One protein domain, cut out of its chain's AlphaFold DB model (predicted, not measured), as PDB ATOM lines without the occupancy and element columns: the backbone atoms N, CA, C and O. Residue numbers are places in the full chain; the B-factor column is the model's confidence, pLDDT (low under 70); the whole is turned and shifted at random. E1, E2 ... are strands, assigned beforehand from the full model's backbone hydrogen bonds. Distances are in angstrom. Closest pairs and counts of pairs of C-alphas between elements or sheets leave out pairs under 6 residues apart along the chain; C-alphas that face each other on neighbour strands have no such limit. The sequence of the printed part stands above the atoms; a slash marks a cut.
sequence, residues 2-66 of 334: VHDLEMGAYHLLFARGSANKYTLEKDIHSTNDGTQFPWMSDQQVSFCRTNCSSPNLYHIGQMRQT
ATOM      1  N   VAL A   2     319.403 186.872 162.781       71.12
ATOM      2  CA  VAL A   2     319.881 187.685 163.917       71.12
ATOM      3  C   VAL A   2     321.231 188.258 163.507       71.12
ATOM      4  O   VAL A   2     322.121 187.497 163.144       71.12
ATOM      5  N   HIS A   3     321.350 189.585 163.472       73.69
ATOM      6  CA  HIS A   3     322.624 190.244 163.196       73.69
ATOM      7  C   HIS A   3     323.421 190.315 164.497       73.69
ATOM      8  O   HIS A   3     322.924 190.851 165.488       73.69
ATOM      9  N   ASP A   4     324.622 189.746 164.500       81.44
ATOM     10  CA  ASP A   4     325.529 189.838 165.637       81.44
ATOM     11  C   ASP A   4     326.205 191.219 165.651       81.44
ATOM     12  O   ASP A   4     326.906 191.595 164.712       81.44
ATOM     13  N   LEU A   5     325.926 191.987 166.707       81.56
ATOM     14  CA  LEU A   5     326.418 193.351 166.910       81.56
ATOM     15  C   LEU A   5     327.875 193.390 167.397       81.56
ATOM     16  O   LEU A   5     328.461 194.469 167.434       81.56
ATOM     17  N   GLU A   6     328.459 192.252 167.778       83.81
ATOM     18  CA  GLU A   6     329.856 192.166 168.231       83.81
ATOM     19  C   GLU A   6     330.836 191.962 167.067       83.81
ATOM     20  O   GLU A   6     332.045 192.111 167.235       83.81
ATOM     21  N   MET A   7     330.331 191.676 165.860       82.94
ATOM     22  CA  MET A   7     331.158 191.394 164.679       82.94
ATOM     23  C   MET A   7     331.978 192.596 164.182       82.94
ATOM     24  O   MET A   7     332.853 192.423 163.332       82.94
ATOM     25  N   GLY A   8     331.710 193.815 164.660       82.31
ATOM     26  CA  GLY A   8     332.451 194.992 164.226       82.31
ATOM     27  C   GLY A   8     332.058 196.294 164.912       82.31
ATOM     28  O   GLY A   8     331.318 196.328 165.894       82.31
ATOM     29  N   ALA A   9     332.591 197.391 164.377       85.19
ATOM     30  CA  ALA A   9     332.245 198.742 164.790       85.19
ATOM     31  C   ALA A   9     331.232 199.348 163.804       85.19
ATOM     32  O   ALA A   9     331.365 199.200 162.587       85.19
ATOM     33  N   TYR A  10     330.220 200.043 164.326       85.12
ATOM     34  CA  TYR A  10     329.077 200.528 163.554       85.12
ATOM     35  C   TYR A  10     328.880 202.031 163.726       85.12
ATOM     36  O   TYR A  10     329.050 202.577 164.814       85.12
ATOM     37  N   HIS A  11     328.456 202.711 162.661       87.12
ATOM     38  CA  HIS A  11     327.900 204.056 162.790       87.12
ATOM     39  C   HIS A  11     326.450 203.966 163.270       87.12
ATOM     40  O   HIS A  11     325.669 203.163 162.756       87.12
ATOM     41  N   LEU A  12     326.076 204.804 164.232       86.94
ATOM     42  CA  LEU A  12     324.709 204.879 164.734       86.94
ATOM     43  C   LEU A  12     323.908 205.869 163.891       86.94
ATOM     44  O   LEU A  12     324.345 207.000 163.678       86.94
ATOM     45  N   LEU A  13     322.731 205.450 163.431       86.62
ATOM     46  CA  LEU A  13     321.796 206.296 162.698       86.62
ATOM     47  C   LEU A  13     320.596 206.633 163.588       86.62
ATOM     48  O   LEU A  13     319.844 205.755 164.000       86.62
ATOM     49  N   PHE A  14     320.412 207.920 163.858       85.81
ATOM     50  CA  PHE A  14     319.336 208.471 164.670       85.81
ATOM     51  C   PHE A  14     318.300 209.125 163.763       85.81
ATOM     52  O   PHE A  14     318.558 210.163 163.157       85.81
ATOM     53  N   ALA A  15     317.111 208.536 163.680       84.69
ATOM     54  CA  ALA A  15     315.971 209.131 162.994       84.69
ATOM     55  C   ALA A  15     315.011 209.744 164.019       84.69
ATOM     56  O   ALA A  15     314.665 209.101 165.012       84.69
ATOM     57  N   ARG A  16     314.561 210.978 163.770       80.25
ATOM     58  CA  ARG A  16     313.528 211.642 164.572       80.25
ATOM     59  C   ARG A  16     312.249 211.726 163.747       80.25
ATOM     60  O   ARG A  16     312.281 212.184 162.611       80.25
ATOM     61  N   GLY A  17     311.135 211.299 164.327       79.94
ATOM     62  CA  GLY A  17     309.820 211.339 163.694       79.94
ATOM     63  C   GLY A  17     308.747 211.785 164.676       79.94
ATOM     64  O   GLY A  17     309.005 211.920 165.875       79.94
ATOM     65  N   SER A  18     307.556 212.019 164.146       82.06
ATOM     66  CA  SER A  18     306.349 212.221 164.941       82.06
ATOM     67  C   SER A  18     305.660 210.878 165.167       82.06
ATOM     68  O   SER A  18     305.831 209.938 164.392       82.06
ATOM     69  N   ALA A  19     304.900 210.772 166.249       86.19
ATOM     70  CA  ALA A  19     303.992 209.657 166.459       86.19
ATOM     71  C   ALA A  19     302.610 210.214 166.783       86.19
ATOM     72  O   ALA A  19     302.489 211.233 167.474       86.19
ATOM     73  N   ASN A  20     301.571 209.550 166.289       85.50
ATOM     74  CA  ASN A  20     300.202 209.900 166.615       85.50
ATOM     75  C   ASN A  20     299.987 209.728 168.126       85.50
ATOM     76  O   ASN A  20     300.227 208.660 168.689       85.50
ATOM     77  N   LYS A  21     299.514 210.790 168.785       89.25
ATOM     78  CA  LYS A  21     299.334 210.834 170.243       89.25
ATOM     79  C   LYS A  21     298.375 209.759 170.773       89.25
ATOM     80  O   LYS A  21     298.503 209.367 171.927       89.25
ATOM     81  N   TYR A  22     297.424 209.310 169.955       88.31
ATOM     82  CA  TYR A  22     296.368 208.382 170.360       88.31
ATOM     83  C   TYR A  22     296.607 206.963 169.846       88.31
ATOM     84  O   TYR A  22     296.474 206.015 170.610       88.31
ATOM     85  N   THR A  23     296.982 206.808 168.573       89.50
ATOM     86  CA  THR A  23     297.202 205.475 167.984       89.50
ATOM     87  C   THR A  23     298.613 204.938 168.221       89.50
ATOM     88  O   THR A  23     298.861 203.764 167.965       89.50
ATOM     89  N   LEU A  24     299.544 205.781 168.698       85.81
ATOM     90  CA  LEU A  24     300.981 205.487 168.833       85.81
ATOM     91  C   LEU A  24     301.659 205.071 167.517       85.81
ATOM     92  O   LEU A  24     302.798 204.597 167.516       85.81
ATOM     93  N   GLU A  25     300.973 205.268 166.392       86.38
ATOM     94  CA  GLU A  25     301.499 205.000 165.066       86.38
ATOM     95  C   GLU A  25     302.618 205.994 164.750       86.38
ATOM     96  O   GLU A  25     302.500 207.191 165.020       86.38
ATOM     97  N   LYS A  26     303.738 205.484 164.238       83.50
ATOM     98  CA  LYS A  26     304.950 206.264 163.983       83.50
ATOM     99  C   LYS A  26     304.940 206.751 162.543       83.50
ATOM    100  O   LYS A  26     304.871 205.932 161.629       83.50
ATOM    101  N   ASP A  27     305.107 208.052 162.350       77.00
ATOM    102  CA  ASP A  27     305.302 208.610 161.019       77.00
ATOM    103  C   ASP A  27     306.687 208.246 160.478       77.00
ATOM    104  O   ASP A  27     307.672 208.094 161.214       77.00
ATOM    105  N   ILE A  28     306.772 208.133 159.154       74.56
ATOM    106  CA  ILE A  28     308.047 207.955 158.462       74.56
ATOM    107  C   ILE A  28     308.893 209.213 158.698       74.56
ATOM    108  O   ILE A  28     308.419 210.339 158.549       74.56
ATOM    109  N   HIS A  29     310.160 209.025 159.073       72.75
ATOM    110  CA  HIS A  29     311.110 210.128 159.210       72.75
ATOM    111  C   HIS A  29     311.238 210.907 157.894       72.75
ATOM    112  O   HIS A  29     311.113 210.336 156.809       72.75
ATOM    113  N   SER A  30     311.526 212.209 157.976       71.31
ATOM    114  CA  SER A  30     311.649 213.041 156.777       71.31
ATOM    115  C   SER A  30     312.693 212.469 155.815       71.31
ATOM    116  O   SER A  30     313.814 212.143 156.209       71.31
ATOM    117  N   THR A  31     312.337 212.384 154.535       70.19
ATOM    118  CA  THR A  31     313.267 212.073 153.438       70.19
ATOM    119  C   THR A  31     313.897 213.333 152.832       70.19
ATOM    120  O   THR A  31     314.851 213.224 152.053       70.19
ATOM    121  N   ASN A  32     313.401 214.508 153.234       67.06
ATOM    122  CA  ASN A  32     313.877 215.835 152.855       67.06
ATOM    123  C   ASN A  32     314.822 216.409 153.918       67.06
ATOM    124  O   ASN A  32     314.724 216.047 155.094       67.06
ATOM    125  N   ASP A  33     315.706 217.319 153.499       66.94
ATOM    126  CA  ASP A  33     316.634 218.022 154.392       66.94
ATOM    127  C   ASP A  33     315.871 218.765 155.502       66.94
ATOM    128  O   ASP A  33     314.832 219.378 155.256       66.94
ATOM    129  N   GLY A  34     316.377 218.697 156.735       74.50
ATOM    130  CA  GLY A  34     315.753 219.349 157.886       74.50
ATOM    131  C   GLY A  34     316.074 218.669 159.213       74.50
ATOM    132  O   GLY A  34     316.794 217.673 159.276       74.50
ATOM    133  N   THR A  35     315.504 219.187 160.299       75.38
ATOM    134  CA  THR A  35     315.750 218.697 161.670       75.38
ATOM    135  C   THR A  35     315.248 217.270 161.914       75.38
ATOM    136  O   THR A  35     315.728 216.601 162.829       75.38
ATOM    137  N   GLN A  36     314.306 216.797 161.095       77.00
ATOM    138  CA  GLN A  36     313.736 215.448 161.152       77.00
ATOM    139  C   GLN A  36     314.453 214.440 160.235       77.00
ATOM    140  O   GLN A  36     314.136 213.251 160.276       77.00
ATOM    141  N   PHE A  37     315.408 214.880 159.406       80.00
ATOM    142  CA  PHE A  37     316.204 213.961 158.593       80.00
ATOM    143  C   PHE A  37     317.194 213.179 159.477       80.00
ATOM    144  O   PHE A  37     317.764 213.773 160.401       80.00
ATOM    145  N   PRO A  38     317.432 211.875 159.223       85.81
ATOM    146  CA  PRO A  38     318.308 211.071 160.062       85.81
ATOM    147  C   PRO A  38     319.743 211.600 160.168       85.81
ATOM    148  O   PRO A  38     320.351 212.034 159.188       85.81
ATOM    149  N   TRP A  39     320.293 211.504 161.373       86.06
ATOM    150  CA  TRP A  39     321.663 211.866 161.717       86.06
ATOM    151  C   TRP A  39     322.504 210.609 161.878       86.06
ATOM    152  O   TRP A  39     322.043 209.629 162.452       86.06
ATOM    153  N   MET A  40     323.737 210.629 161.393       87.12
ATOM    154  CA  MET A  40     324.679 209.524 161.535       87.12
ATOM    155  C   MET A  40     325.845 209.949 162.424       87.12
ATOM    156  O   MET A  40     326.366 211.054 162.262       87.12
ATOM    157  N   SER A  41     326.265 209.087 163.349       88.50
ATOM    158  CA  SER A  41     327.442 209.339 164.183       88.50
ATOM    159  C   SER A  41     328.717 209.371 163.343       88.50
ATOM    160  O   SER A  41     328.921 208.528 162.467       88.50
ATOM    161  N   ASP A  42     329.611 210.314 163.634       84.19
ATOM    162  CA  ASP A  42     330.926 210.357 162.980       84.19
ATOM    163  C   ASP A  42     331.859 209.273 163.504       84.19
ATOM    164  O   ASP A  42     332.642 208.696 162.751       84.19
ATOM    165  N   GLN A  43     331.724 208.967 164.791       85.62
ATOM    166  CA  GLN A  43     332.458 207.910 165.465       85.62
ATOM    167  C   GLN A  43     331.745 206.571 165.285       85.62
ATOM    168  O   GLN A  43     330.510 206.501 165.296       85.62
ATOM    169  N   GLN A  44     332.539 205.515 165.126       85.88
ATOM    170  CA  GLN A  44     332.045 204.145 165.149       85.88
ATOM    171  C   GLN A  44     331.957 203.653 166.592       85.88
ATOM    172  O   GLN A  44     332.806 203.974 167.422       85.88
ATOM    173  N   VAL A  45     330.926 202.866 166.869       85.06
ATOM    174  CA  VAL A  45     330.652 202.268 168.170       85.06
ATOM    175  C   VAL A  45     330.706 200.755 168.015       85.06
ATOM    176  O   VAL A  45     330.009 200.188 167.174       85.06
ATOM    177  N   SER A  46     331.550 200.104 168.808       85.38
ATOM    178  CA  SER A  46     331.601 198.646 168.921       85.38
ATOM    179  C   SER A  46     330.753 198.191 170.101       85.38
ATOM    180  O   SER A  46     330.889 198.727 171.206       85.38
ATOM    181  N   PHE A  47     329.904 197.194 169.878       82.94
ATOM    182  CA  PHE A  47     329.120 196.580 170.941       82.94
ATOM    183  C   PHE A  47     329.880 195.385 171.512       82.94
ATOM    184  O   PHE A  47     330.498 194.624 170.774       82.94
ATOM    185  N   CYS A  48     329.848 195.236 172.832       80.19
ATOM    186  CA  CYS A  48     330.433 194.104 173.537       80.19
ATOM    187  C   CYS A  48     329.520 193.747 174.715       80.19
ATOM    188  O   CYS A  48     329.063 194.634 175.441       80.19
ATOM    189  N   ARG A  49     329.206 192.460 174.865       78.88
ATOM    190  CA  ARG A  49     328.263 191.942 175.861       78.88
ATOM    191  C   ARG A  49     328.960 191.415 177.111       78.88
ATOM    192  O   ARG A  49     328.402 191.550 178.198       78.88
ATOM    193  N   THR A  50     330.142 190.809 176.987       81.06
ATOM    194  CA  THR A  50     330.838 190.134 178.101       81.06
ATOM    195  C   THR A  50     332.340 190.415 178.111       81.06
ATOM    196  O   THR A  50     332.971 190.377 177.062       81.06
ATOM    197  N   ASN A  51     332.925 190.622 179.302       78.38
ATOM    198  CA  ASN A  51     334.368 190.844 179.520       78.38
ATOM    199  C   ASN A  51     334.978 191.983 178.679       78.38
ATOM    200  O   ASN A  51     336.090 191.881 178.165       78.38
ATOM    201  N   CYS A  52     334.249 193.091 178.552       76.94
ATOM    202  CA  CYS A  52     334.677 194.243 177.768       76.94
ATOM    203  C   CYS A  52     335.770 195.029 178.507       76.94
ATOM    204  O   CYS A  52     335.580 195.453 179.644       76.94
ATOM    205  N   SER A  53     336.919 195.227 177.857       73.38
ATOM    206  CA  SER A  53     338.025 196.055 178.378       73.38
ATOM    207  C   SER A  53     337.849 197.549 178.066       73.38
ATOM    208  O   SER A  53     338.584 198.390 178.577       73.38
ATOM    209  N   SER A  54     336.897 197.875 177.193       67.94
ATOM    210  CA  SER A  54     336.556 199.219 176.728       67.94
ATOM    211  C   SER A  54     335.422 199.843 177.558       67.94
ATOM    212  O   SER A  54     334.650 199.123 178.192       67.94
ATOM    213  N   PRO A  55     335.301 201.186 177.583       68.38
ATOM    214  CA  PRO A  55     334.249 201.862 178.337       68.38
ATOM    215  C   PRO A  55     332.844 201.460 177.853       68.38
ATOM    216  O   PRO A  55     332.561 201.461 176.658       68.38
ATOM    217  N   ASN A  56     331.941 201.185 178.802       69.25
ATOM    218  CA  ASN A  56     330.536 200.825 178.538       69.25
ATOM    219  C   ASN A  56     329.670 202.013 178.069       69.25
ATOM    220  O   ASN A  56     328.508 201.830 177.711       69.25
ATOM    221  N   LEU A  57     330.211 203.234 178.099       73.69
ATOM    222  CA  LEU A  57     329.533 204.463 177.697       73.69
ATOM    223  C   LEU A  57     330.315 205.148 176.576       73.69
ATOM    224  O   LEU A  57     331.480 205.500 176.746       73.69
ATOM    225  N   TYR A  58     329.637 205.390 175.454       75.50
ATOM    226  CA  TYR A  58     330.165 206.158 174.331       75.50
ATOM    227  C   TYR A  58     329.510 207.538 174.311       75.50
ATOM    228  O   TYR A  58     328.290 207.651 174.182       75.50
ATOM    229  N   HIS A  59     330.310 208.598 174.423       80.06
ATOM    230  CA  HIS A  59     329.826 209.969 174.284       80.06
ATOM    231  C   HIS A  59     329.973 210.432 172.830       80.06
ATOM    232  O   HIS A  59     331.062 210.800 172.386       80.06
ATOM    233  N   ILE A  60     328.870 210.438 172.082       80.12
ATOM    234  CA  ILE A  60     328.853 210.861 170.676       80.12
ATOM    235  C   ILE A  60     328.641 212.374 170.621       80.12
ATOM    236  O   ILE A  60     327.514 212.858 170.683       80.12
ATOM    237  N   GLY A  61     329.738 213.127 170.522       77.62
ATOM    238  CA  GLY A  61     329.695 214.594 170.498       77.62
ATOM    239  C   GLY A  61     329.342 215.203 169.138       77.62
ATOM    240  O   GLY A  61     328.948 216.365 169.079       77.62
ATOM    241  N   GLN A  62     329.491 214.447 168.045       83.38
ATOM    242  CA  GLN A  62     329.272 214.935 166.681       83.38
ATOM    243  C   GLN A  62     328.498 213.919 165.840       83.38
ATOM    244  O   GLN A  62     328.784 212.717 165.837       83.38
ATOM    245  N   MET A  63     327.497 214.430 165.128       83.12
ATOM    246  CA  MET A  63     326.691 213.681 164.175       83.12
ATOM    247  C   MET A  63     326.503 214.522 162.917       83.12
ATOM    248  O   MET A  63     326.387 215.746 162.987       83.12
ATOM    249  N   ARG A  64     326.405 213.859 161.767       82.38
ATOM    250  CA  ARG A  64     326.214 214.501 160.465       82.38
ATOM    251  C   ARG A  64     325.075 213.862 159.685       82.38
ATOM    252  O   ARG A  64     324.865 212.653 159.733       82.38
ATOM    253  N   GLN A  65     324.356 214.673 158.915       78.44
ATOM    254  CA  GLN A  65     323.315 214.199 157.993       78.44
ATOM    255  C   GLN A  65     323.878 213.845 156.611       78.44
ATOM    256  O   GLN A  65     323.386 212.954 155.919       78.44
ATOM    257  N   THR A  66     324.931 214.548 156.189       73.25
ATOM    258  CA  THR A  66     325.616 214.325 154.912       73.25
ATOM    259  C   THR A  66     327.127 214.374 155.117       73.25
ATOM    260  O   THR A  66     327.600 215.015 156.047       73.25
TER     261      THR A  66
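Overview. This is residues 2 to 66 of the 334 residues of a protein of Caenorhabditis japonica (UniProt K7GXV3). This domain has little regular structure: a two-stranded antiparallel ribbon, E1 and E2, with a long loop reaching out beyond each end. Residues 15 to 38 make one loop, whose residues 20 to 25 stick out; residues 47 to 66 make the other, folding back so that residues 63 to 64 pair with E2. The printed part has 65 residues, 14 of them in named elements, E1 then E2, and no named helix: all strand, loose, radius of gyration of the C-alphas 15.3 A, spans 42 by 28 by 20 A.

Arrangement. E1, residues 9 to 14, and E2, residues 39 to 46, form a hairpin, antiparallel at 151 degrees. N 14 and O 39 are 2.7 A apart, and N 45 and O 10 2.8 A, within hydrogen-bond range. E2 bends by 77 degrees at residue 42. Residues 40 to 41 of E2 pair antiparallel with residues 63 to 64.

Along the chain. E1 runs 16.2 A from C-alpha 9 at (332.245, 198.742, 164.790). E2 runs 18.0 A to C-alpha 46 at (331.601, 198.646, 168.921).

Size, cuts and confidence. The C-alphas farthest apart, of Tyr 22 and Ser 53, are 44.2 A apart. The link E1 to E2 is long, 24 residues. The printed part has no cut. Residues 32 to 33 and 54 to 56 have pLDDT under 70.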